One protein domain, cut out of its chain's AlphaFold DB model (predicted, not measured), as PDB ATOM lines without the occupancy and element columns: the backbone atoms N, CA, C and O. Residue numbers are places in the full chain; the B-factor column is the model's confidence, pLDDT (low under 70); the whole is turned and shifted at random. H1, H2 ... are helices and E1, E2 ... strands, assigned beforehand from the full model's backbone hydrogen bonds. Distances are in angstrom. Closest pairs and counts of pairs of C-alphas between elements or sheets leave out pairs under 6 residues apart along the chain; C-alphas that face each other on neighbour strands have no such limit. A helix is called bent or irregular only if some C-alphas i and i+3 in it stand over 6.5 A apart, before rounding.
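What this domain is: This is residues 4 to 92 of the 208 residues of an uncharacterized protein of Bacillus sp. 2_A_57_CT2 (UniProt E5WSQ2). Two long helices, H1 and H3, cross in a narrow X, with short H2 and long loops beside H3 at one end and E1 and a tail, residues 80 to 92, at the other. The printed part has 89 residues, with H1, H2, H3 and E1 in that order; it is mostly helix, with under half of the residues in named elements. It is only just compact, close to loose (radius of gyration of the C-alphas 14.2 A), spanning 49 by 29 by 19 A.

Where its parts are: H1, residues 7 to 25, runs 27.3 A from C-alpha 7 at (139.338, 187.312, 100.694); it is irregular, C-alphas 8 and 11 being 7.6 A apart. H3, residues 57 to 74, runs 25.5 A. H2 is residues 41 to 44, 5.0 A; E1, residues 77 to 79, 6.9 A, ends at (154.190, 183.786, 103.060).

How they stand to each other: H1, with residues 12 to 19 alone, touches residues 61 to 68 of H3, opposite ways at a steep tilt of 42 degrees; the closest C-alphas, Ala 15 and Val 64, are 6.9 A apart. H2 is close to H3 but not clearly touching: C-alphas 43 and 63, the closest, are 6.1 A apart. E1 pairs with no named strand, but its residues 77 to 78 pair antiparallel with residues 4 to 5. Every O i to N i+4 pair is within hydrogen-bond range in H3, 13 of 15 in H1; H2 is too short for one.

The domain as a whole: The farthest C-alphas, Asp 51 and Leu 92, are 49.5 A apart. The printed part has no cut; links H1 to H2 and H2 to H3 are long. Residues 83 and 88 have pLDDT under 70.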
ATOM      1  N   HIS A   4     149.746 186.544 103.264       81.94
ATOM      2  CA  HIS A   4     148.805 187.032 102.260       81.94
ATOM      3  C   HIS A   4     147.857 185.903 101.855       81.94
ATOM      4  O   HIS A   4     148.183 184.724 101.965       81.94
ATOM      5  N   SER A   5     146.640 186.267 101.468       82.94
ATOM      6  CA  SER A   5     145.611 185.322 101.046       82.94
ATOM      7  C   SER A   5     144.521 186.048 100.267       82.94
ATOM      8  O   SER A   5     144.345 187.260 100.396       82.94
ATOM      9  N   THR A   6     143.721 185.280  99.531       78.31
ATOM     10  CA  THR A   6     142.434 185.725  98.993       78.31
ATOM     11  C   THR A   6     141.436 186.069 100.108       78.31
ATOM     12  O   THR A   6     141.565 185.604 101.249       78.31
ATOM     13  N   LYS A   7     140.397 186.851  99.768       78.31
ATOM     14  CA  LYS A   7     139.338 187.312 100.694       78.31
ATOM     15  C   LYS A   7     138.656 186.179 101.474       78.31
ATOM     16  O   LYS A   7     138.177 186.402 102.579       78.31
ATOM     17  N   ALA A   8     138.629 184.964 100.927       78.88
ATOM     18  CA  ALA A   8     138.012 183.810 101.574       78.88
ATOM     19  C   ALA A   8     138.682 183.430 102.911       78.88
ATOM     20  O   ALA A   8     137.985 182.981 103.819       78.88
ATOM     21  N   ASN A   9     139.993 183.669 103.071       85.25
ATOM     22  CA  ASN A   9     140.719 183.344 104.311       85.25
ATOM     23  C   ASN A   9     141.044 184.581 105.165       85.25
ATOM     24  O   ASN A   9     141.878 184.519 106.069       85.25
ATOM     25  N   GLU A  10     140.374 185.708 104.923       86.56
ATOM     26  CA  GLU A  10     140.490 186.900 105.767       86.56
ATOM     27  C   GLU A  10     140.173 186.618 107.254       86.56
ATOM     28  O   GLU A  10     140.961 187.050 108.104       86.56
ATOM     29  N   PRO A  11     139.148 185.804 107.607       89.44
ATOM     30  CA  PRO A  11     138.889 185.426 108.999       89.44
ATOM     31  C   PRO A  11     140.062 184.684 109.660       89.44
ATOM     32  O   PRO A  11     140.373 184.920 110.829       89.44
ATOM     33  N   LEU A  12     140.762 183.826 108.911       90.19
ATOM     34  CA  LEU A  12     141.944 183.105 109.392       90.19
ATOM     35  C   LEU A  12     143.110 184.071 109.648       90.19
ATOM     36  O   LEU A  12     143.753 184.012 110.698       90.19
ATOM     37  N   LEU A  13     143.367 185.004 108.726       90.38
ATOM     38  CA  LEU A  13     144.415 186.013 108.906       90.38
ATOM     39  C   LEU A  13     144.109 186.957 110.076       90.38
ATOM     40  O   LEU A  13     145.021 187.345 110.813       90.38
ATOM     41  N   GLN A  14     142.838 187.307 110.285       90.62
ATOM     42  CA  GLN A  14     142.402 188.083 111.443       90.62
ATOM     43  C   GLN A  14     142.635 187.313 112.751       90.62
ATOM     44  O   GLN A  14     143.195 187.885 113.687       90.62
ATOM     45  N   ALA A  15     142.307 186.019 112.806       90.88
ATOM     46  CA  ALA A  15     142.592 185.173 113.968       90.88
ATOM     47  C   ALA A  15     144.091 185.131 114.310       90.88
ATOM     48  O   ALA A  15     144.475 185.290 115.469       90.88
ATOM     49  N   VAL A  16     144.958 184.999 113.300       91.44
ATOM     50  CA  VAL A  16     146.420 185.044 113.484       91.44
ATOM     51  C   VAL A  16     146.869 186.399 114.044       91.44
ATOM     52  O   VAL A  16     147.706 186.447 114.951       91.44
ATOM     53  N   LYS A  17     146.298 187.513 113.559       90.81
ATOM     54  CA  LYS A  17     146.572 188.859 114.097       90.81
ATOM     55  C   LYS A  17     146.137 188.986 115.560       90.81
ATOM     56  O   LYS A  17     146.896 189.541 116.354       90.81
ATOM     57  N   ILE A  18     144.969 188.448 115.921       89.38
ATOM     58  CA  ILE A  18     144.457 188.438 117.299       89.38
ATOM     59  C   ILE A  18     145.398 187.642 118.209       89.38
ATOM     60  O   ILE A  18     145.824 188.165 119.237       89.38
ATOM     61  N   ILE A  19     145.799 186.428 117.813       90.12
ATOM     62  CA  ILE A  19     146.746 185.597 118.581       90.12
ATOM     63  C   ILE A  19     148.077 186.317 118.787       90.12
ATOM     64  O   ILE A  19     148.593 186.354 119.903       90.12
ATOM     65  N   ARG A  20     148.621 186.945 117.739       89.06
ATOM     66  CA  ARG A  20     149.859 187.725 117.849       89.06
ATOM     67  C   ARG A  20     149.717 188.872 118.855       89.06
ATOM     68  O   ARG A  20     150.551 188.986 119.747       89.06
ATOM     69  N   GLY A  21     148.635 189.648 118.776       88.19
ATOM     70  CA  GLY A  21     148.366 190.727 119.731       88.19
ATOM     71  C   GLY A  21     148.162 190.229 121.167       88.19
ATOM     72  O   GLY A  21     148.618 190.866 122.117       88.19
ATOM     73  N   MET A  22     147.525 189.069 121.360       89.12
ATOM     74  CA  MET A  22     147.401 188.435 122.679       89.12
ATOM     75  C   MET A  22     148.757 187.999 123.240       89.12
ATOM     76  O   MET A  22     149.008 188.193 124.429       89.12
ATOM     77  N   ASN A  23     149.635 187.449 122.398       86.38
ATOM     78  CA  ASN A  23     150.978 187.034 122.799       86.38
ATOM     79  C   ASN A  23     151.866 188.226 123.173       86.38
ATOM     80  O   ASN A  23     152.554 188.165 124.187       86.38
ATOM     81  N   GLU A  24     151.806 189.321 122.414       88.69
ATOM     82  CA  GLU A  24     152.552 190.555 122.702       88.69
ATOM     83  C   GLU A  24     152.051 191.253 123.977       88.69
ATOM     84  O   GLU A  24     152.843 191.752 124.771       88.69
ATOM     85  N   SER A  25     150.734 191.263 124.202       85.50
ATOM     86  CA  SER A  25     150.112 191.926 125.360       85.50
ATOM     87  C   SER A  25     149.986 191.048 126.611       85.50
ATOM     88  O   SER A  25     149.566 191.533 127.661       85.50
ATOM     89  N   GLY A  26     150.291 189.750 126.515       80.62
ATOM     90  CA  GLY A  26     150.128 188.781 127.603       80.62
ATOM     91  C   GLY A  26     148.671 188.497 128.003       80.62
ATOM     92  O   GLY A  26     148.427 187.877 129.043       80.62
ATOM     93  N   LYS A  27     147.684 188.931 127.205       81.88
ATOM     94  CA  LYS A  27     146.256 188.727 127.498       81.88
ATOM     95  C   LYS A  27     145.919 187.238 127.524       81.88
ATOM     96  O   LYS A  27     146.304 186.483 126.640       81.88
ATOM     97  N   ARG A  28     145.178 186.811 128.552       78.69
ATOM     98  CA  ARG A  28     144.817 185.396 128.766       78.69
ATOM     99  C   ARG A  28     143.484 184.984 128.148       78.69
ATOM    100  O   ARG A  28     143.275 183.792 127.964       78.69
ATOM    101  N   LYS A  29     142.608 185.942 127.845       82.62
ATOM    102  CA  LYS A  29     141.292 185.685 127.259       82.62
ATOM    103  C   LYS A  29     141.289 186.023 125.776       82.62
ATOM    104  O   LYS A  29     141.783 187.084 125.391       82.62
ATOM    105  N   VAL A  30     140.702 185.125 124.996       84.31
ATOM    106  CA  VAL A  30     140.371 185.360 123.592       84.31
ATOM    107  C   VAL A  30     139.178 186.325 123.544       84.31
ATOM    108  O   VAL A  30     138.233 186.114 124.301       84.31
ATOM    109  N   PRO A  31     139.217 187.399 122.737       83.69
ATOM    110  CA  PRO A  31     138.066 188.285 122.560       83.69
ATOM    111  C   PRO A  31     136.852 187.535 122.000       83.69
ATOM    112  O   PRO A  31     137.020 186.715 121.099       83.69
ATOM    113  N   ASP A  32     135.647 187.871 122.454       77.69
ATOM    114  CA  ASP A  32     134.409 187.211 122.000       77.69
ATOM    115  C   ASP A  32     134.120 187.453 120.503       77.69
ATOM    116  O   ASP A  32     133.475 186.642 119.849       77.69
ATOM    117  N   GLU A  33     134.668 188.527 119.925       80.31
ATOM    118  CA  GLU A  33     134.600 188.848 118.487       80.31
ATOM    119  C   GLU A  33     135.587 188.034 117.623       80.31
ATOM    120  O   GLU A  33     135.760 188.308 116.434       80.31
ATOM    121  N   SER A  34     136.295 187.062 118.204       86.06
ATOM    122  CA  SER A  34     137.300 186.294 117.467       86.06
ATOM    123  C   SER A  34     136.641 185.362 116.445       86.06
ATOM    124  O   SER A  34     135.736 184.604 116.796       86.06
ATOM    125  N   PRO A  35     137.103 185.350 115.182       87.88
ATOM    126  CA  PRO A  35     136.486 184.538 114.144       87.88
ATOM    127  C   PRO A  35     136.724 183.046 114.398       87.88
ATOM    128  O   PRO A  35     137.840 182.620 114.716       87.88
ATOM    129  N   VAL A  36     135.664 182.254 114.225       88.00
ATOM    130  CA  VAL A  36     135.650 180.791 114.430       88.00
ATOM    131  C   VAL A  36     135.102 180.023 113.221       88.00
ATOM    132  O   VAL A  36     135.065 178.791 113.223       88.00
ATOM    133  N   ASP A  37     134.662 180.725 112.177       87.38
ATOM    134  CA  ASP A  37     133.930 180.124 111.057       87.38
ATOM    135  C   ASP A  37     134.777 179.135 110.262       87.38
ATOM    136  O   ASP A  37     134.306 178.033 109.970       87.38
ATOM    137  N   PHE A  38     136.044 179.485 110.027       86.56
ATOM    138  CA  PHE A  38     137.032 178.673 109.314       86.56
ATOM    139  C   PHE A  38     137.510 177.444 110.104       86.56
ATOM    140  O   PHE A  38     138.152 176.564 109.542       86.56
ATOM    141  N   ILE A  39     137.203 177.349 111.403       88.62
ATOM    142  CA  ILE A  39     137.656 176.234 112.237       88.62
ATOM    143  C   ILE A  39     136.860 174.970 111.893       88.62
ATOM    144  O   ILE A  39     135.622 174.946 111.940       88.62
ATOM    145  N   SER A  40     137.565 173.875 111.604       86.38
ATOM    146  CA  SER A  40     136.937 172.588 111.321       86.38
ATOM    147  C   SER A  40     136.086 172.057 112.486       86.38
ATOM    148  O   SER A  40     136.337 172.287 113.674       86.38
ATOM    149  N   LYS A  41     135.059 171.259 112.152       84.88
ATOM    150  CA  LYS A  41     134.104 170.686 113.127       84.88
ATOM    151  C   LYS A  41     134.776 169.882 114.247       84.88
ATOM    152  O   LYS A  41     134.214 169.767 115.333       84.88
ATOM    153  N   ARG A  42     135.953 169.303 113.986       84.88
ATOM    154  CA  ARG A  42     136.728 168.535 114.970       84.88
ATOM    155  C   ARG A  42     137.211 169.419 116.122       84.88
ATOM    156  O   ARG A  42     137.111 169.009 117.275       84.88
ATOM    157  N   TRP A  43     137.698 170.616 115.806       85.12
ATOM    158  CA  TRP A  43     138.198 171.577 116.786       85.12
ATOM    159  C   TRP A  43     137.072 172.348 117.470       85.12
ATOM    160  O   TRP A  43     137.142 172.545 118.677       85.12
ATOM    161  N   LYS A  44     135.985 172.673 116.750       84.75
ATOM    162  CA  LYS A  44     134.813 173.375 117.319       84.75
ATOM    163  C   LYS A  44     134.245 172.716 118.585       84.75
ATOM    164  O   LYS A  44     133.754 173.420 119.455       84.75
ATOM    165  N   LYS A  45     134.354 171.388 118.719       83.88
ATOM    166  CA  LYS A  45     133.908 170.638 119.911       83.88
ATOM    167  C   LYS A  45     134.677 170.958 121.196       83.88
ATOM    168  O   LYS A  45     134.144 170.728 122.268       83.88
ATOM    169  N   HIS A  46     135.914 171.427 121.074       84.06
ATOM    170  CA  HIS A  46     136.817 171.700 122.198       84.06
ATOM    171  C   HIS A  46     137.124 173.198 122.318       84.06
ATOM    172  O   HIS A  46     138.016 173.595 123.054       84.06
ATOM    173  N   LEU A  47     136.451 174.023 121.513       85.12
ATOM    174  CA  LEU A  47     136.774 175.436 121.381       85.12
ATOM    175  C   LEU A  47     136.261 176.257 122.562       85.12
ATOM    176  O   LEU A  47     136.909 177.220 122.960       85.12
ATOM    177  N   TYR A  48     135.104 175.872 123.090       85.94
ATOM    178  CA  TYR A  48     134.458 176.531 124.213       85.94
ATOM    179  C   TYR A  48     134.788 175.799 125.512       85.94
ATOM    180  O   TYR A  48     134.920 174.574 125.512       85.94
ATOM    181  N   GLU A  49     134.922 176.554 126.597       82.44
ATOM    182  CA  GLU A  49     134.995 176.013 127.955       82.44
ATOM    183  C   GLU A  49     133.649 175.379 128.362       82.44
ATOM    184  O   GLU A  49     132.648 175.479 127.646       82.44
ATOM    185  N   ASP A  50     133.598 174.754 129.541       77.25
ATOM    186  CA  ASP A  50     132.392 174.091 130.074       77.25
ATOM    187  C   ASP A  50     131.175 175.033 130.216       77.25
ATOM    188  O   ASP A  50     130.034 174.577 130.273       77.25
ATOM    189  N   ASP A  51     131.404 176.351 130.243       76.00
ATOM    190  CA  ASP A  51     130.356 177.378 130.244       76.00
ATOM    191  C   ASP A  51     129.706 177.607 128.865       76.00
ATOM    192  O   ASP A  51     128.742 178.367 128.752       76.00
ATOM    193  N   GLY A  52     130.236 176.982 127.807       72.56
ATOM    194  CA  GLY A  52     129.748 177.062 126.431       72.56
ATOM    195  C   GLY A  52     129.846 178.446 125.785       72.56
ATOM    196  O   GLY A  52     129.367 178.617 124.665       72.56
ATOM    197  N   THR A  53     130.441 179.427 126.470       75.44
ATOM    198  CA  THR A  53     130.412 180.839 126.064       75.44
ATOM    199  C   THR A  53     131.816 181.408 125.919       75.44
ATOM    200  O   THR A  53     132.065 182.209 125.022       75.44
ATOM    201  N   THR A  54     132.755 180.982 126.767       81.94
ATOM    202  CA  THR A  54     134.137 181.454 126.713       81.94
ATOM    203  C   THR A  54     134.987 180.559 125.824       81.94
ATOM    204  O   THR A  54     134.917 179.334 125.877       81.94
ATOM    205  N   ILE A  55     135.798 181.179 124.966       85.75
ATOM    206  CA  ILE A  55     136.721 180.455 124.092       85.75
ATOM    207  C   ILE A  55     137.969 180.067 124.890       85.75
ATOM    208  O   ILE A  55     138.673 180.931 125.429       85.75
ATOM    209  N   ASN A  56     138.297 178.774 124.899       87.44
ATOM    210  CA  ASN A  56     139.544 178.282 125.463       87.44
ATOM    211  C   ASN A  56     140.721 178.725 124.585       87.44
ATOM    212  O   ASN A  56     140.845 178.336 123.419       87.44
ATOM    213  N   ARG A  57     141.628 179.516 125.162       87.94
ATOM    214  CA  ARG A  57     142.784 180.078 124.449       87.94
ATOM    215  C   ARG A  57     143.667 179.014 123.801       87.94
ATOM    216  O   ARG A  57     144.048 179.177 122.647       87.94
ATOM    217  N   HIS A  58     144.011 177.953 124.527       88.31
ATOM    218  CA  HIS A  58     144.940 176.941 124.027       88.31
ATOM    219  C   HIS A  58     144.339 176.165 122.856       88.31
ATOM    220  O   HIS A  58     145.018 175.948 121.852       88.31
ATOM    221  N   TYR A  59     143.059 175.799 122.948       89.62
ATOM    222  CA  TYR A  59     142.368 175.137 121.843       89.62
ATOM    223  C   TYR A  59     142.163 176.066 120.649       89.62
ATOM    224  O   TYR A  59     142.340 175.622 119.515       89.62
ATOM    225  N   TYR A  60     141.867 177.347 120.882       90.81
ATOM    226  CA  TYR A  60     141.781 178.341 119.815       90.81
ATOM    227  C   TYR A  60     143.121 178.495 119.090       90.81
ATOM    228  O   TYR A  60     143.178 178.353 117.873       90.81
ATOM    229  N   GLU A  61     144.223 178.691 119.817       90.88
ATOM    230  CA  GLU A  61     145.558 178.815 119.223       90.88
ATOM    231  C   GLU A  61     145.948 177.574 118.412       90.88
ATOM    232  O   GLU A  61     146.389 177.697 117.268       90.88
ATOM    233  N   MET A  62     145.740 176.373 118.963       91.06
ATOM    234  CA  MET A  62     146.033 175.125 118.252       91.06
ATOM    235  C   MET A  62     145.172 174.960 117.000       91.06
ATOM    236  O   MET A  62     145.692 174.561 115.955       91.06
ATOM    237  N   ALA A  63     143.881 175.287 117.076       91.56
ATOM    238  CA  ALA A  63     142.981 175.225 115.934       91.56
ATOM    239  C   ALA A  63     143.435 176.186 114.829       91.56
ATOM    240  O   ALA A  63     143.641 175.754 113.697       91.56
ATOM    241  N   VAL A  64     143.682 177.456 115.160       92.31
ATOM    242  CA  VAL A  64     144.102 178.475 114.188       92.31
ATOM    243  C   VAL A  64     145.430 178.116 113.530       92.31
ATOM    244  O   VAL A  64     145.548 178.207 112.312       92.31
ATOM    245  N   LEU A  65     146.423 177.662 114.300       91.50
ATOM    246  CA  LEU A  65     147.720 177.259 113.747       91.50
ATOM    247  C   LEU A  65     147.620 176.000 112.877       91.50
ATOM    248  O   LEU A  65     148.342 175.878 111.885       91.50
ATOM    249  N   THR A  66     146.724 175.073 113.223       91.19
ATOM    250  CA  THR A  66     146.477 173.869 112.419       91.19
ATOM    251  C   THR A  66     145.831 174.224 111.084       91.19
ATOM    252  O   THR A  66     146.321 173.774 110.049       91.19
ATOM    253  N   GLU A  67     144.784 175.055 111.091       91.38
ATOM    254  CA  GLU A  67     144.130 175.515 109.858       91.38
ATOM    255  C   GLU A  67     145.098 176.360 109.013       91.38
ATOM    256  O   GLU A  67     145.222 176.140 107.811       91.38
ATOM    257  N   LEU A  68     145.890 177.246 109.633       91.25
ATOM    258  CA  LEU A  68     146.925 178.018 108.935       91.25
ATOM    259  C   LEU A  68     147.927 177.110 108.218       91.25
ATOM    260  O   LEU A  68     148.249 177.340 107.055       91.25
ATOM    261  N   ARG A  69     148.410 176.062 108.895       89.81
ATOM    262  CA  ARG A  69     149.322 175.087 108.290       89.81
ATOM    263  C   ARG A  69     148.687 174.392 107.087       89.81
ATOM    264  O   ARG A  69     149.388 174.148 106.106       89.81
ATOM    265  N   GLU A  70     147.407 174.040 107.169       89.00
ATOM    266  CA  GLU A  70     146.714 173.355 106.079       89.00
ATOM    267  C   GLU A  70     146.499 174.280 104.878       89.00
ATOM    268  O   GLU A  70     146.837 173.899 103.763       89.00
ATOM    269  N   HIS A  71     146.076 175.526 105.095       87.25
ATOM    270  CA  HIS A  71     145.916 176.503 104.015       87.25
ATOM    271  C   HIS A  71     147.245 176.897 103.358       87.25
ATOM    272  O   HIS A  71     147.314 177.034 102.138       87.25
ATOM    273  N   VAL A  72     148.332 177.001 104.129       86.69
ATOM    274  CA  VAL A  72     149.683 177.193 103.570       86.69
ATOM    275  C   VAL A  72     150.104 175.986 102.725       86.69
ATOM    276  O   VAL A  72     150.724 176.142 101.676       86.69
ATOM    277  N   ARG A  73     149.759 174.767 103.155       83.38
ATOM    278  CA  ARG A  73     150.043 173.538 102.401       83.38
ATOM    279  C   ARG A  73     149.190 173.424 101.133       83.38
ATOM    280  O   ARG A  73     149.689 172.907 100.137       83.38
ATOM    281  N   ALA A  74     147.941 173.878 101.180       83.12
ATOM    282  CA  ALA A  74     147.029 173.912 100.041       83.12
ATOM    283  C   ALA A  74     147.411 174.989  99.011       83.12
ATOM    284  O   ALA A  74     147.038 174.872  97.848       83.12
ATOM    285  N   GLY A  75     148.190 175.997  99.422       79.38
ATOM    286  CA  GLY A  75     148.551 177.150  98.593       79.38
ATOM    287  C   GLY A  75     147.551 178.307  98.680       79.38
ATOM    288  O   GLY A  75     147.708 179.291  97.969       79.38
ATOM    289  N   ASP A  76     146.558 178.216  99.566       84.00
ATOM    290  CA  ASP A  76     145.547 179.256  99.781       84.00
ATOM    291  C   ASP A  76     146.093 180.472 100.550       84.00
ATOM    292  O   ASP A  76     145.535 181.566 100.468       84.00
ATOM    293  N   VAL A  77     147.159 180.267 101.334       86.38
ATOM    294  CA  VAL A  77     147.861 181.308 102.097       86.38
ATOM    295  C   VAL A  77     149.328 181.317 101.687       86.38
ATOM    296  O   VAL A  77     150.023 180.305 101.805       86.38
ATOM    297  N   SER A  78     149.815 182.481 101.268       83.56
ATOM    298  CA  SER A  78     151.204 182.718 100.890       83.56
ATOM    299  C   SER A  78     151.971 183.452 101.997       83.56
ATOM    300  O   SER A  78     151.414 184.199 102.806       83.56
ATOM    301  N   ILE A  79     153.279 183.205 102.071       84.25
ATOM    302  CA  ILE A  79     154.190 183.786 103.060       84.25
ATOM    303  C   ILE A  79     155.220 184.636 102.324       84.25
ATOM    304  O   ILE A  79     156.015 184.122 101.532       84.25
ATOM    305  N   VAL A  80     155.266 185.928 102.646       79.94
ATOM    306  CA  VAL A  80     156.227 186.851 102.028       79.94
ATOM    307  C   VAL A  80     157.657 186.438 102.369       79.94
ATOM    308  O   VAL A  80     157.989 186.190 103.530       79.94
ATOM    309  N   GLY A  81     158.509 186.361 101.345       73.81
ATOM    310  CA  GLY A  81     159.914 185.964 101.478       73.81
ATOM    311  C   GLY A  81     160.144 184.453 101.597       73.81
ATOM    312  O   GLY A  81     161.295 184.018 101.664       73.81
ATOM    313  N   SER A  82     159.086 183.633 101.589       77.25
ATOM    314  CA  SER A  82     159.224 182.178 101.539       77.25
ATOM    315  C   SER A  82     159.518 181.707 100.117       77.25
ATOM    316  O   SER A  82     158.822 182.069  99.175       77.25
ATOM    317  N   ARG A  83     160.526 180.839  99.956       68.56
ATOM    318  CA  ARG A  83     160.787 180.153  98.675       68.56
ATOM    319  C   ARG A  83     159.809 179.009  98.415       68.56
ATOM    320  O   ARG A  83     159.550 178.692  97.264       68.56
ATOM    321  N   GLN A  84     159.311 178.369  99.473       71.44
ATOM    322  CA  GLN A  84     158.479 177.166  99.371       71.44
ATOM    323  C   GLN A  84     156.978 177.477  99.405       71.44
ATOM    324  O   GLN A  84     156.195 176.752  98.805       71.44
ATOM    325  N   TYR A  85     156.589 178.557 100.084       75.88
ATOM    326  CA  TYR A  85     155.193 178.958 100.304       75.88
ATOM    327  C   TYR A  85     154.942 180.359  99.744       75.88
ATOM    328  O   TYR A  85     154.385 181.222 100.417       75.88
ATOM    329  N   ARG A  86     155.473 180.607  98.548       73.00
ATOM    330  CA  ARG A  86     155.317 181.875  97.836       73.00
ATOM    331  C   ARG A  86     153.946 181.936  97.174       73.00
ATOM    332  O   ARG A  86     153.359 180.887  96.916       73.00
ATOM    333  N   ASP A  87     153.466 183.141  96.891       74.56
ATOM    334  CA  ASP A  87     152.215 183.313  96.161       74.56
ATOM    335  C   ASP A  87     152.284 182.616  94.799       74.56
ATOM    336  O   ASP A  87     153.312 182.679  94.118       74.56
ATOM    337  N   PHE A  88     151.206 181.931  94.414       69.00
ATOM    338  CA  PHE A  88     151.122 181.299  93.105       69.00
ATOM    339  C   PHE A  88     151.202 182.346  91.988       69.00
ATOM    340  O   PHE A  88     151.887 182.123  90.990       69.00
ATOM    341  N   GLU A  89     150.568 183.506  92.179       70.94
ATOM    342  CA  GLU A  89     150.548 184.574  91.178       70.94
ATOM    343  C   GLU A  89     151.947 185.150  90.921       70.94
ATOM    344  O   GLU A  89     152.258 185.522  89.794       70.94
ATOM    345  N   GLU A  90     152.852 185.116  91.907       74.12
ATOM    346  CA  GLU A  90     154.253 185.528  91.728       74.12
ATOM    347  C   GLU A  90     155.072 184.595  90.813       74.12
ATOM    348  O   GLU A  90     156.223 184.903  90.477       74.12
ATOM    349  N   TYR A  91     154.545 183.420  90.458       70.88
ATOM    350  CA  TYR A  91     155.147 182.542  89.447       70.88
ATOM    351  C   TYR A  91     154.581 182.776  88.048       70.88
ATOM    352  O   TYR A  91     155.140 182.260  87.078       70.88
ATOM    353  N   LEU A  92     153.478 183.514  87.934       80.44
ATOM    354  CA  LEU A  92     152.856 183.821  86.659       80.44
ATOM    355  C   LEU A  92     153.478 185.077  86.051       80.44
ATOM    356  O   LEU A  92     154.035 185.935  86.737       80.44
TER     357      LEU A  92